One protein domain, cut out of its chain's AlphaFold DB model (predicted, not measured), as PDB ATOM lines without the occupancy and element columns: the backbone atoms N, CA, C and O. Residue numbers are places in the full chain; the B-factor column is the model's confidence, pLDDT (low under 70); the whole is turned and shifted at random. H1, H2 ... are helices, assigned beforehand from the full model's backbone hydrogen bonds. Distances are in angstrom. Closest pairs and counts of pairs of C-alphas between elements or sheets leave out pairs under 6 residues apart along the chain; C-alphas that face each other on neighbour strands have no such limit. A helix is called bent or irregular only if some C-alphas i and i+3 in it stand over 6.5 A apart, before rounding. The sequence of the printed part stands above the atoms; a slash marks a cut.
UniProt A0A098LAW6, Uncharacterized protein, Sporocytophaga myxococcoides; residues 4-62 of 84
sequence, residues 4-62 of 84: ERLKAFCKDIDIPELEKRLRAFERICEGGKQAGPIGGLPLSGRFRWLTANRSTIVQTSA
ATOM      1  N   GLU A   4      19.362  -1.035 -52.162       95.19
ATOM      2  CA  GLU A   4      20.294   0.053 -52.490       95.19
ATOM      3  C   GLU A   4      21.742  -0.379 -52.264       95.19
ATOM      4  O   GLU A   4      22.585  -0.213 -53.142       95.19
ATOM      5  N   ARG A   5      22.019  -1.032 -51.127       96.19
ATOM      6  CA  ARG A   5      23.348  -1.584 -50.828       96.19
ATOM      7  C   ARG A   5      23.774  -2.657 -51.828       96.19
ATOM      8  O   ARG A   5      24.944  -2.707 -52.188       96.19
ATOM      9  N   LEU A   6      22.845  -3.501 -52.280       94.75
ATOM     10  CA  LEU A   6      23.135  -4.521 -53.292       94.75
ATOM     11  C   LEU A   6      23.438  -3.892 -54.656       94.75
ATOM     12  O   LEU A   6      24.440  -4.242 -55.272       94.75
ATOM     13  N   LYS A   7      22.626  -2.920 -55.087       95.44
ATOM     14  CA  LYS A   7      22.826  -2.185 -56.345       95.44
ATOM     15  C   LYS A   7      24.100  -1.339 -56.344       95.44
ATOM     16  O   LYS A   7      24.690  -1.150 -57.402       95.44
ATOM     17  N   ALA A   8      24.538  -0.860 -55.179       96.62
ATOM     18  CA  ALA A   8      25.816  -0.169 -55.031       96.62
ATOM     19  C   ALA A   8      27.023  -1.102 -55.248       96.62
ATOM     20  O   ALA A   8      28.055  -0.648 -55.732       96.62
ATOM     21  N   PHE A   9      26.901  -2.392 -54.912       93.94
ATOM     22  CA  PHE A   9      27.938  -3.397 -55.160       93.94
ATOM     23  C   PHE A   9      27.896  -3.941 -56.596       93.94
ATOM     24  O   PHE A   9      28.930  -4.055 -57.247       93.94
ATOM     25  N   CYS A  10      26.703  -4.266 -57.100       94.50
ATOM     26  CA  CYS A  10      26.490  -4.756 -58.457       94.50
ATOM     27  C   CYS A  10      25.185  -4.176 -59.011       94.50
ATOM     28  O   CYS A  10      24.095  -4.541 -58.570       94.50
ATOM     29  N   LYS A  11      25.294  -3.267 -59.986       94.81
ATOM     30  CA  LYS A  11      24.141  -2.553 -60.559       94.81
ATOM     31  C   LYS A  11      23.169  -3.487 -61.285       94.81
ATOM     32  O   LYS A  11      21.961  -3.270 -61.215       94.81
ATOM     33  N   ASP A  12      23.701  -4.527 -61.916       95.75
ATOM     34  CA  ASP A  12      22.951  -5.467 -62.756       95.75
ATOM     35  C   ASP A  12      22.466  -6.700 -61.974       95.75
ATOM     36  O   ASP A  12      22.066  -7.704 -62.562       95.75
ATOM     37  N   ILE A  13      22.509  -6.654 -60.637       94.50
ATOM     38  CA  ILE A  13      22.022  -7.749 -59.798       94.50
ATOM     39  C   ILE A  13      20.515  -7.974 -60.002       94.50
ATOM     40  O   ILE A  13      19.696  -7.064 -59.849       94.50
ATOM     41  N   ASP A  14      20.136  -9.218 -60.294       95.75
ATOM     42  CA  ASP A  14      18.736  -9.628 -60.406       95.75
ATOM     43  C   ASP A  14      18.119  -9.788 -59.007       95.75
ATOM     44  O   ASP A  14      18.216 -10.830 -58.350       95.75
ATOM     45  N   ILE A  15      17.513  -8.701 -58.526       95.44
ATOM     46  CA  ILE A  15      16.822  -8.646 -57.234       95.44
ATOM     47  C   ILE A  15      15.674  -9.673 -57.161       95.44
ATOM     48  O   ILE A  15      15.653 -10.428 -56.185       95.44
ATOM     49  N   PRO A  16      14.745  -9.762 -58.138       96.00
ATOM     50  CA  PRO A  16      13.702 -10.791 -58.129       96.00
ATOM     51  C   PRO A  16      14.230 -12.223 -57.994       96.00
ATOM     52  O   PRO A  16      13.666 -13.024 -57.243       96.00
ATOM     53  N   GLU A  17      15.304 -12.571 -58.701       95.44
ATOM     54  CA  GLU A  17      15.905 -13.904 -58.613       95.44
ATOM     55  C   GLU A  17      16.554 -14.154 -57.244       95.44
ATOM     56  O   GLU A  17      16.393 -15.232 -56.660       95.44
ATOM     57  N   LEU A  18      17.231 -13.152 -56.678       95.31
ATOM     58  CA  LEU A  18      17.788 -13.241 -55.329       95.31
ATOM     59  C   LEU A  18      16.688 -13.441 -54.275       95.31
ATOM     60  O   LEU A  18      16.824 -14.304 -53.405       95.31
ATOM     61  N   GLU A  19      15.573 -12.713 -54.368       95.69
ATOM     62  CA  GLU A  19      14.429 -12.890 -53.464       95.69
ATOM     63  C   GLU A  19      13.842 -14.298 -53.561       95.69
ATOM     64  O   GLU A  19      13.605 -14.935 -52.534       95.69
ATOM     65  N   LYS A  20      13.669 -14.836 -54.776       95.06
ATOM     66  CA  LYS A  20      13.192 -16.218 -54.970       95.06
ATOM     67  C   LYS A  20      14.105 -17.237 -54.291       95.06
ATOM     68  O   LYS A  20      13.608 -18.190 -53.683       95.06
ATOM     69  N   ARG A  21      15.426 -17.037 -54.365       93.94
ATOM     70  CA  ARG A  21      16.419 -17.893 -53.696       93.94
ATOM     71  C   ARG A  21      16.308 -17.797 -52.181       93.94
ATOM     72  O   ARG A  21      16.267 -18.836 -51.530       93.94
ATOM     73  N   LEU A  22      16.179 -16.595 -51.625       94.31
ATOM     74  CA  LEU A  22      15.979 -16.404 -50.184       94.31
ATOM     75  C   LEU A  22      14.671 -17.052 -49.697       94.31
ATOM     76  O   LEU A  22      14.680 -17.787 -48.712       94.31
ATOM     77  N   ARG A  23      13.568 -16.908 -50.442       95.31
ATOM     78  CA  ARG A  23      12.294 -17.588 -50.135       95.31
ATOM     79  C   ARG A  23      12.396 -19.113 -50.200       95.31
ATOM     80  O   ARG A  23      11.636 -19.810 -49.532       95.31
ATOM     81  N   ALA A  24      13.312 -19.673 -50.992       93.94
ATOM     82  CA  ALA A  24      13.556 -21.114 -50.977       93.94
ATOM     83  C   ALA A  24      14.131 -21.585 -49.631       93.94
ATOM     84  O   ALA A  24      13.726 -22.644 -49.158       93.94
ATOM     85  N   PHE A  25      15.001 -20.795 -48.990       94.56
ATOM     86  CA  PHE A  25      15.507 -21.102 -47.648       94.56
ATOM     87  C   PHE A  25      14.376 -21.092 -46.616       94.56
ATOM     88  O   PHE A  25      14.257 -22.048 -45.856       94.56
ATOM     89  N   GLU A  26      13.502 -20.081 -46.641       95.19
ATOM     90  CA  GLU A  26      12.328 -20.010 -45.755       95.19
ATOM     91  C   GLU A  26      11.428 -21.242 -45.901       95.19
ATOM     92  O   GLU A  26      11.138 -21.923 -44.918       95.19
ATOM     93  N   ARG A  27      11.082 -21.608 -47.142       96.69
ATOM     94  CA  ARG A  27      10.279 -22.810 -47.410       96.69
ATOM     95  C   ARG A  27      10.962 -24.078 -46.904       96.69
ATOM     96  O   ARG A  27      10.296 -24.953 -46.366       96.69
ATOM     97  N   ILE A  28      12.280 -24.209 -47.058       96.25
ATOM     98  CA  ILE A  28      13.021 -25.373 -46.545       96.25
ATOM     99  C   ILE A  28      13.010 -25.408 -45.010       96.25
ATOM    100  O   ILE A  28      12.928 -26.496 -44.437       96.25
ATOM    101  N   CYS A  29      13.047 -24.256 -44.336       94.69
ATOM    102  CA  CYS A  29      12.876 -24.186 -42.885       94.69
ATOM    103  C   CYS A  29      11.487 -24.688 -42.464       94.69
ATOM    104  O   CYS A  29      11.404 -25.570 -41.606       94.69
ATOM    105  N   GLU A  30      10.422 -24.203 -43.110       96.25
ATOM    106  CA  GLU A  30       9.034 -24.638 -42.874       96.25
ATOM    107  C   GLU A  30       8.850 -26.136 -43.168       96.25
ATOM    108  O   GLU A  30       8.282 -26.891 -42.375       96.25
ATOM    109  N   GLY A  31       9.419 -26.601 -44.279       96.19
ATOM    110  CA  GLY A  31       9.279 -27.962 -44.770       96.19
ATOM    111  C   GLY A  31       8.028 -28.202 -45.607       96.19
ATOM    112  O   GLY A  31       7.336 -27.289 -46.048       96.19
ATOM    113  N   GLY A  32       7.737 -29.481 -45.844       95.94
ATOM    114  CA  GLY A  32       6.555 -29.896 -46.592       95.94
ATOM    115  C   GLY A  32       6.698 -29.744 -48.109       95.94
ATOM    116  O   GLY A  32       7.766 -29.453 -48.646       95.94
ATOM    117  N   LYS A  33       5.596 -29.981 -48.827       95.25
ATOM    118  CA  LYS A  33       5.602 -30.136 -50.295       95.25
ATOM    119  C   LYS A  33       6.088 -28.888 -51.045       95.25
ATOM    120  O   LYS A  33       6.677 -29.016 -52.112       95.25
ATOM    121  N   GLN A  34       5.876 -27.696 -50.481       93.50
ATOM    122  CA  GLN A  34       6.252 -26.420 -51.107       93.50
ATOM    123  C   GLN A  34       7.772 -26.199 -51.175       93.50
ATOM    124  O   GLN A  34       8.243 -25.405 -51.986       93.50
ATOM    125  N   ALA A  35       8.554 -26.925 -50.373       95.00
ATOM    126  CA  ALA A  35      10.016 -26.902 -50.411       95.00
ATOM    127  C   ALA A  35      10.622 -27.979 -51.332       95.00
ATOM    128  O   ALA A  35      11.826 -28.248 -51.284       95.00
ATOM    129  N   GLY A  36       9.793 -28.615 -52.166       94.75
ATOM    130  CA  GLY A  36      10.212 -29.691 -53.057       94.75
ATOM    131  C   GLY A  36      10.729 -30.918 -52.291       94.75
ATOM    132  O   GLY A  36      10.364 -31.124 -51.131       94.75
ATOM    133  N   PRO A  37      11.605 -31.736 -52.904       95.94
ATOM    134  CA  PRO A  37      12.116 -32.962 -52.283       95.94
ATOM    135  C   PRO A  37      12.808 -32.736 -50.931       95.94
ATOM    136  O   PRO A  37      12.744 -33.582 -50.045       95.94
ATOM    137  N   ILE A  38      13.437 -31.571 -50.751       96.19
ATOM    138  CA  ILE A  38      14.156 -31.206 -49.523       96.19
ATOM    139  C   ILE A  38      13.176 -31.028 -48.360       96.19
ATOM    140  O   ILE A  38      13.479 -31.408 -47.233       96.19
ATOM    141  N   GLY A  39      11.979 -30.500 -48.628       96.94
ATOM    142  CA  GLY A  39      10.938 -30.305 -47.620       96.94
ATOM    143  C   GLY A  39      10.442 -31.589 -46.961       96.94
ATOM    144  O   GLY A  39       9.955 -31.533 -45.833       96.94
ATOM    145  N   GLY A  40      10.589 -32.726 -47.649       96.56
ATOM    146  CA  GLY A  40      10.254 -34.057 -47.142       96.56
ATOM    147  C   GLY A  40      11.343 -34.704 -46.283       96.56
ATOM    148  O   GLY A  40      11.113 -35.777 -45.731       96.56
ATOM    149  N   LEU A  41      12.523 -34.086 -46.155       97.38
ATOM    150  CA  LEU A  41      13.571 -34.591 -45.271       97.38
ATOM    151  C   LEU A  41      13.211 -34.339 -43.794       97.38
ATOM    152  O   LEU A  41      12.548 -33.340 -43.485       97.38
ATOM    153  N   PRO A  42      13.716 -35.175 -42.864       96.00
ATOM    154  CA  PRO A  42      13.703 -34.863 -41.438       96.00
ATOM    155  C   PRO A  42      14.354 -33.505 -41.160       96.00
ATOM    156  O   PRO A  42      15.212 -33.053 -41.924       96.00
ATOM    157  N   LEU A  43      14.004 -32.884 -40.029       94.81
ATOM    158  CA  LEU A  43      14.516 -31.564 -39.639       94.81
ATOM    159  C   LEU A  43      16.051 -31.476 -39.728       94.81
ATOM    160  O   LEU A  43      16.581 -30.529 -40.304       94.81
ATOM    161  N   SER A  44      16.761 -32.497 -39.242       94.12
ATOM    162  CA  SER A  44      18.227 -32.585 -39.312       94.12
ATOM    163  C   SER A  44      18.764 -32.622 -40.749       94.12
ATOM    164  O   SER A  44      19.784 -32.002 -41.049       94.12
ATOM    165  N   GLY A  45      18.060 -33.296 -41.662       96.56
ATOM    166  CA  GLY A  45      18.396 -33.349 -43.085       96.56
ATOM    167  C   GLY A  45      18.204 -32.002 -43.778       96.56
ATOM    168  O   GLY A  45      19.071 -31.582 -44.548       96.56
ATOM    169  N   ARG A  46      17.116 -31.288 -43.458       96.62
ATOM    170  CA  ARG A  46      16.878 -29.921 -43.957       96.62
ATOM    171  C   ARG A  46      17.917 -28.945 -43.419       96.62
ATOM    172  O   ARG A  46      18.492 -28.185 -44.191       96.62
ATOM    173  N   PHE A  47      18.222 -29.017 -42.124       94.81
ATOM    174  CA  PHE A  47      19.256 -28.189 -41.507       94.81
ATOM    175  C   PHE A  47      20.628 -28.416 -42.152       94.81
ATOM    176  O   PHE A  47      21.277 -27.458 -42.557       94.81
ATOM    177  N   ARG A  48      21.037 -29.677 -42.348       93.94
ATOM    178  CA  ARG A  48      22.302 -30.003 -43.028       93.94
ATOM    179  C   ARG A  48      22.344 -29.501 -44.472       93.94
ATOM    180  O   ARG A  48      23.407 -29.147 -44.970       93.94
ATOM    181  N   TRP A  49      21.202 -29.467 -45.154       94.19
ATOM    182  CA  TRP A  49      21.101 -28.883 -46.488       94.19
ATOM    183  C   TRP A  49      21.315 -27.362 -46.461       94.19
ATOM    184  O   TRP A  49      22.050 -26.850 -47.304       94.19
ATOM    185  N   LEU A  50      20.701 -26.662 -45.496       93.75
ATOM    186  CA  LEU A  50      20.761 -25.198 -45.340       93.75
ATOM    187  C   LEU A  50      22.163 -24.694 -44.974       93.75
ATOM    188  O   LEU A  50      22.543 -23.589 -45.359       93.75
ATOM    189  N   THR A  51      22.927 -25.493 -44.233       92.81
ATOM    190  CA  THR A  51      24.266 -25.134 -43.742       92.81
ATOM    191  C   THR A  51      25.396 -25.584 -44.666       92.81
ATOM    192  O   THR A  51      26.565 -25.321 -44.392       92.81
ATOM    193  N   ALA A  52      25.080 -26.258 -45.775       91.62
ATOM    194  CA  ALA A  52      26.082 -26.672 -46.747       91.62
ATOM    195  C   ALA A  52      26.606 -25.471 -47.559       91.62
ATOM    196  O   ALA A  52      25.831 -24.717 -48.148       91.62
ATOM    197  N   ASN A  53      27.930 -25.354 -47.693       87.38
ATOM    198  CA  ASN A  53      28.595 -24.339 -48.521       87.38
ATOM    199  C   ASN A  53      28.534 -24.701 -50.013       87.38
ATOM    200  O   ASN A  53      29.520 -25.108 -50.618       87.38
ATOM    201  N   ARG A  54      27.341 -24.602 -50.596       82.69
ATOM    202  CA  ARG A  54      27.020 -25.150 -51.929       82.69
ATOM    203  C   ARG A  54      26.573 -24.120 -52.960       82.69
ATOM    204  O   ARG A  54      26.498 -24.435 -54.142       82.69
ATOM    205  N   SER A  55      26.188 -22.926 -52.517       87.00
ATOM    206  CA  SER A  55      25.742 -21.855 -53.403       87.00
ATOM    207  C   SER A  55      26.860 -20.843 -53.588       87.00
ATOM    208  O   SER A  55      27.470 -20.411 -52.616       87.00
ATOM    209  N   THR A  56      27.080 -20.431 -54.831       89.25
ATOM    210  CA  THR A  56      27.948 -19.302 -55.185       89.25
ATOM    211  C   THR A  56      27.212 -17.957 -55.146       89.25
ATOM    212  O   THR A  56      27.819 -16.929 -55.414       89.25
ATOM    213  N   ILE A  57      25.908 -17.962 -54.833       90.06
ATOM    214  CA  ILE A  57      25.049 -16.766 -54.819       90.06
ATOM    215  C   ILE A  57      24.639 -16.413 -53.386       90.06
ATOM    216  O   ILE A  57      24.812 -15.277 -52.961       90.06
ATOM    217  N   VAL A  58      24.092 -17.377 -52.634       90.94
ATOM    218  CA  VAL A  58      23.638 -17.171 -51.248       90.94
ATOM    219  C   VAL A  58      24.370 -18.136 -50.330       90.94
ATOM    220  O   VAL A  58      24.030 -19.317 -50.271       90.94
ATOM    221  N   GLN A  59      25.359 -17.635 -49.599       90.31
ATOM    222  CA  GLN A  59      26.054 -18.402 -48.568       90.31
ATOM    223  C   GLN A  59      25.487 -18.070 -47.190       90.31
ATOM    224  O   GLN A  59      25.308 -16.901 -46.844       90.31
ATOM    225  N   THR A  60      25.190 -19.105 -46.409       90.44
ATOM    226  CA  THR A  60      24.832 -18.962 -44.999       90.44
ATOM    227  C   THR A  60      26.080 -18.698 -44.163       90.44
ATOM    228  O   THR A  60      27.203 -19.003 -44.567       90.44
ATOM    229  N   SER A  61      25.894 -18.089 -42.992       89.12
ATOM    230  CA  SER A  61      26.973 -17.950 -42.018       89.12
ATOM    231  C   SER A  61      27.404 -19.317 -41.486       89.12
ATOM    232  O   SER A  61      26.691 -20.314 -41.629       89.12
ATOM    233  N   ALA A  62      28.550 -19.350 -40.801       89.62
ATOM    234  CA  ALA A  62      28.956 -20.525 -40.045       89.62
ATOM    235  C   ALA A  62      27.846 -20.964 -39.074       89.62
ATOM    236  O   ALA A  62      27.081 -20.148 -38.552       89.62
TER     237      ALA A  62
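AT A GLANCE: This is residues 4 to 62 of the 84 residues of an uncharacterized protein of Sporocytophaga myxococcoides (UniProt A0A098LAW6). One long helix, H2, makes most of the length; at its last residues the chain turns through H3, set crosswise, and H4 folds back beside the end of H2, giving a lopsided hook. H1 lies away from the other helices past the first end of H2, and residues 8 to 13 stick out there. The printed part has 59 residues with four named helices, H1, H2, H3 and H4 along the chain, and no named strand: all helix. It is loose, with a radius of gyration of the C-alphas of 13.3 A, and elongated, spanning 39 by 24 by 14 A.

HOW THE PARTS SIT: H2, residues 15 to 30, touches H3, residues 33 to 39, with residues 24 to 30 alone; the closest C-alphas, of Arg 27 and Ala 35, are 5.1 A apart. Their lines are about perpendicular, at 79 degrees. With residues 25 to 29 alone H2 touches H4, residues 43 to 50, at a shallow tilt of 20 degrees, opposite ways; the closest C-alphas, of Ile 28 and Arg 46, are 6.5 A apart. H3 and H4 only just touch, with 3 pairs of C-alphas within 8 A, the closest those of Ile 38 and Arg 46 at 6.3 A; they are about perpendicular, at 82 degrees. The helix packing is mostly crossed, but only just: 1 of the 3 touching pairs is at a shallow tilt. H1, residues 4 to 9, is apart from H2, H3 and H4. In H1, H2 and H4 every O i to N i+4 pair is within hydrogen-bond range; in H3 1 of 3 is, beside 2 of 4 O i to N i+3 pairs.

IN THESE COORDINATES: H2 measures 22.9 A from C-alpha 15 at (16.822, -8.646, -57.234) to C-alpha 30 at (9.034, -24.638, -42.874). H4 measures 10.6 A and ends at C-alpha 50, (20.761, -25.198, -45.340). H1 measures 8.8 A and H3 6.0 A; H3 is irregular, with C-alphas 34 and 37 8.9 A apart.

THE WHOLE: The two C-alphas farthest apart, of Ala 8 and Pro 42, are 39.2 A apart. The three links are tight, and the printed part has no cut. Residues 51 to 62 hold no named element. Mean pLDDT of the printed part is 94.1, and no printed residue is under 70.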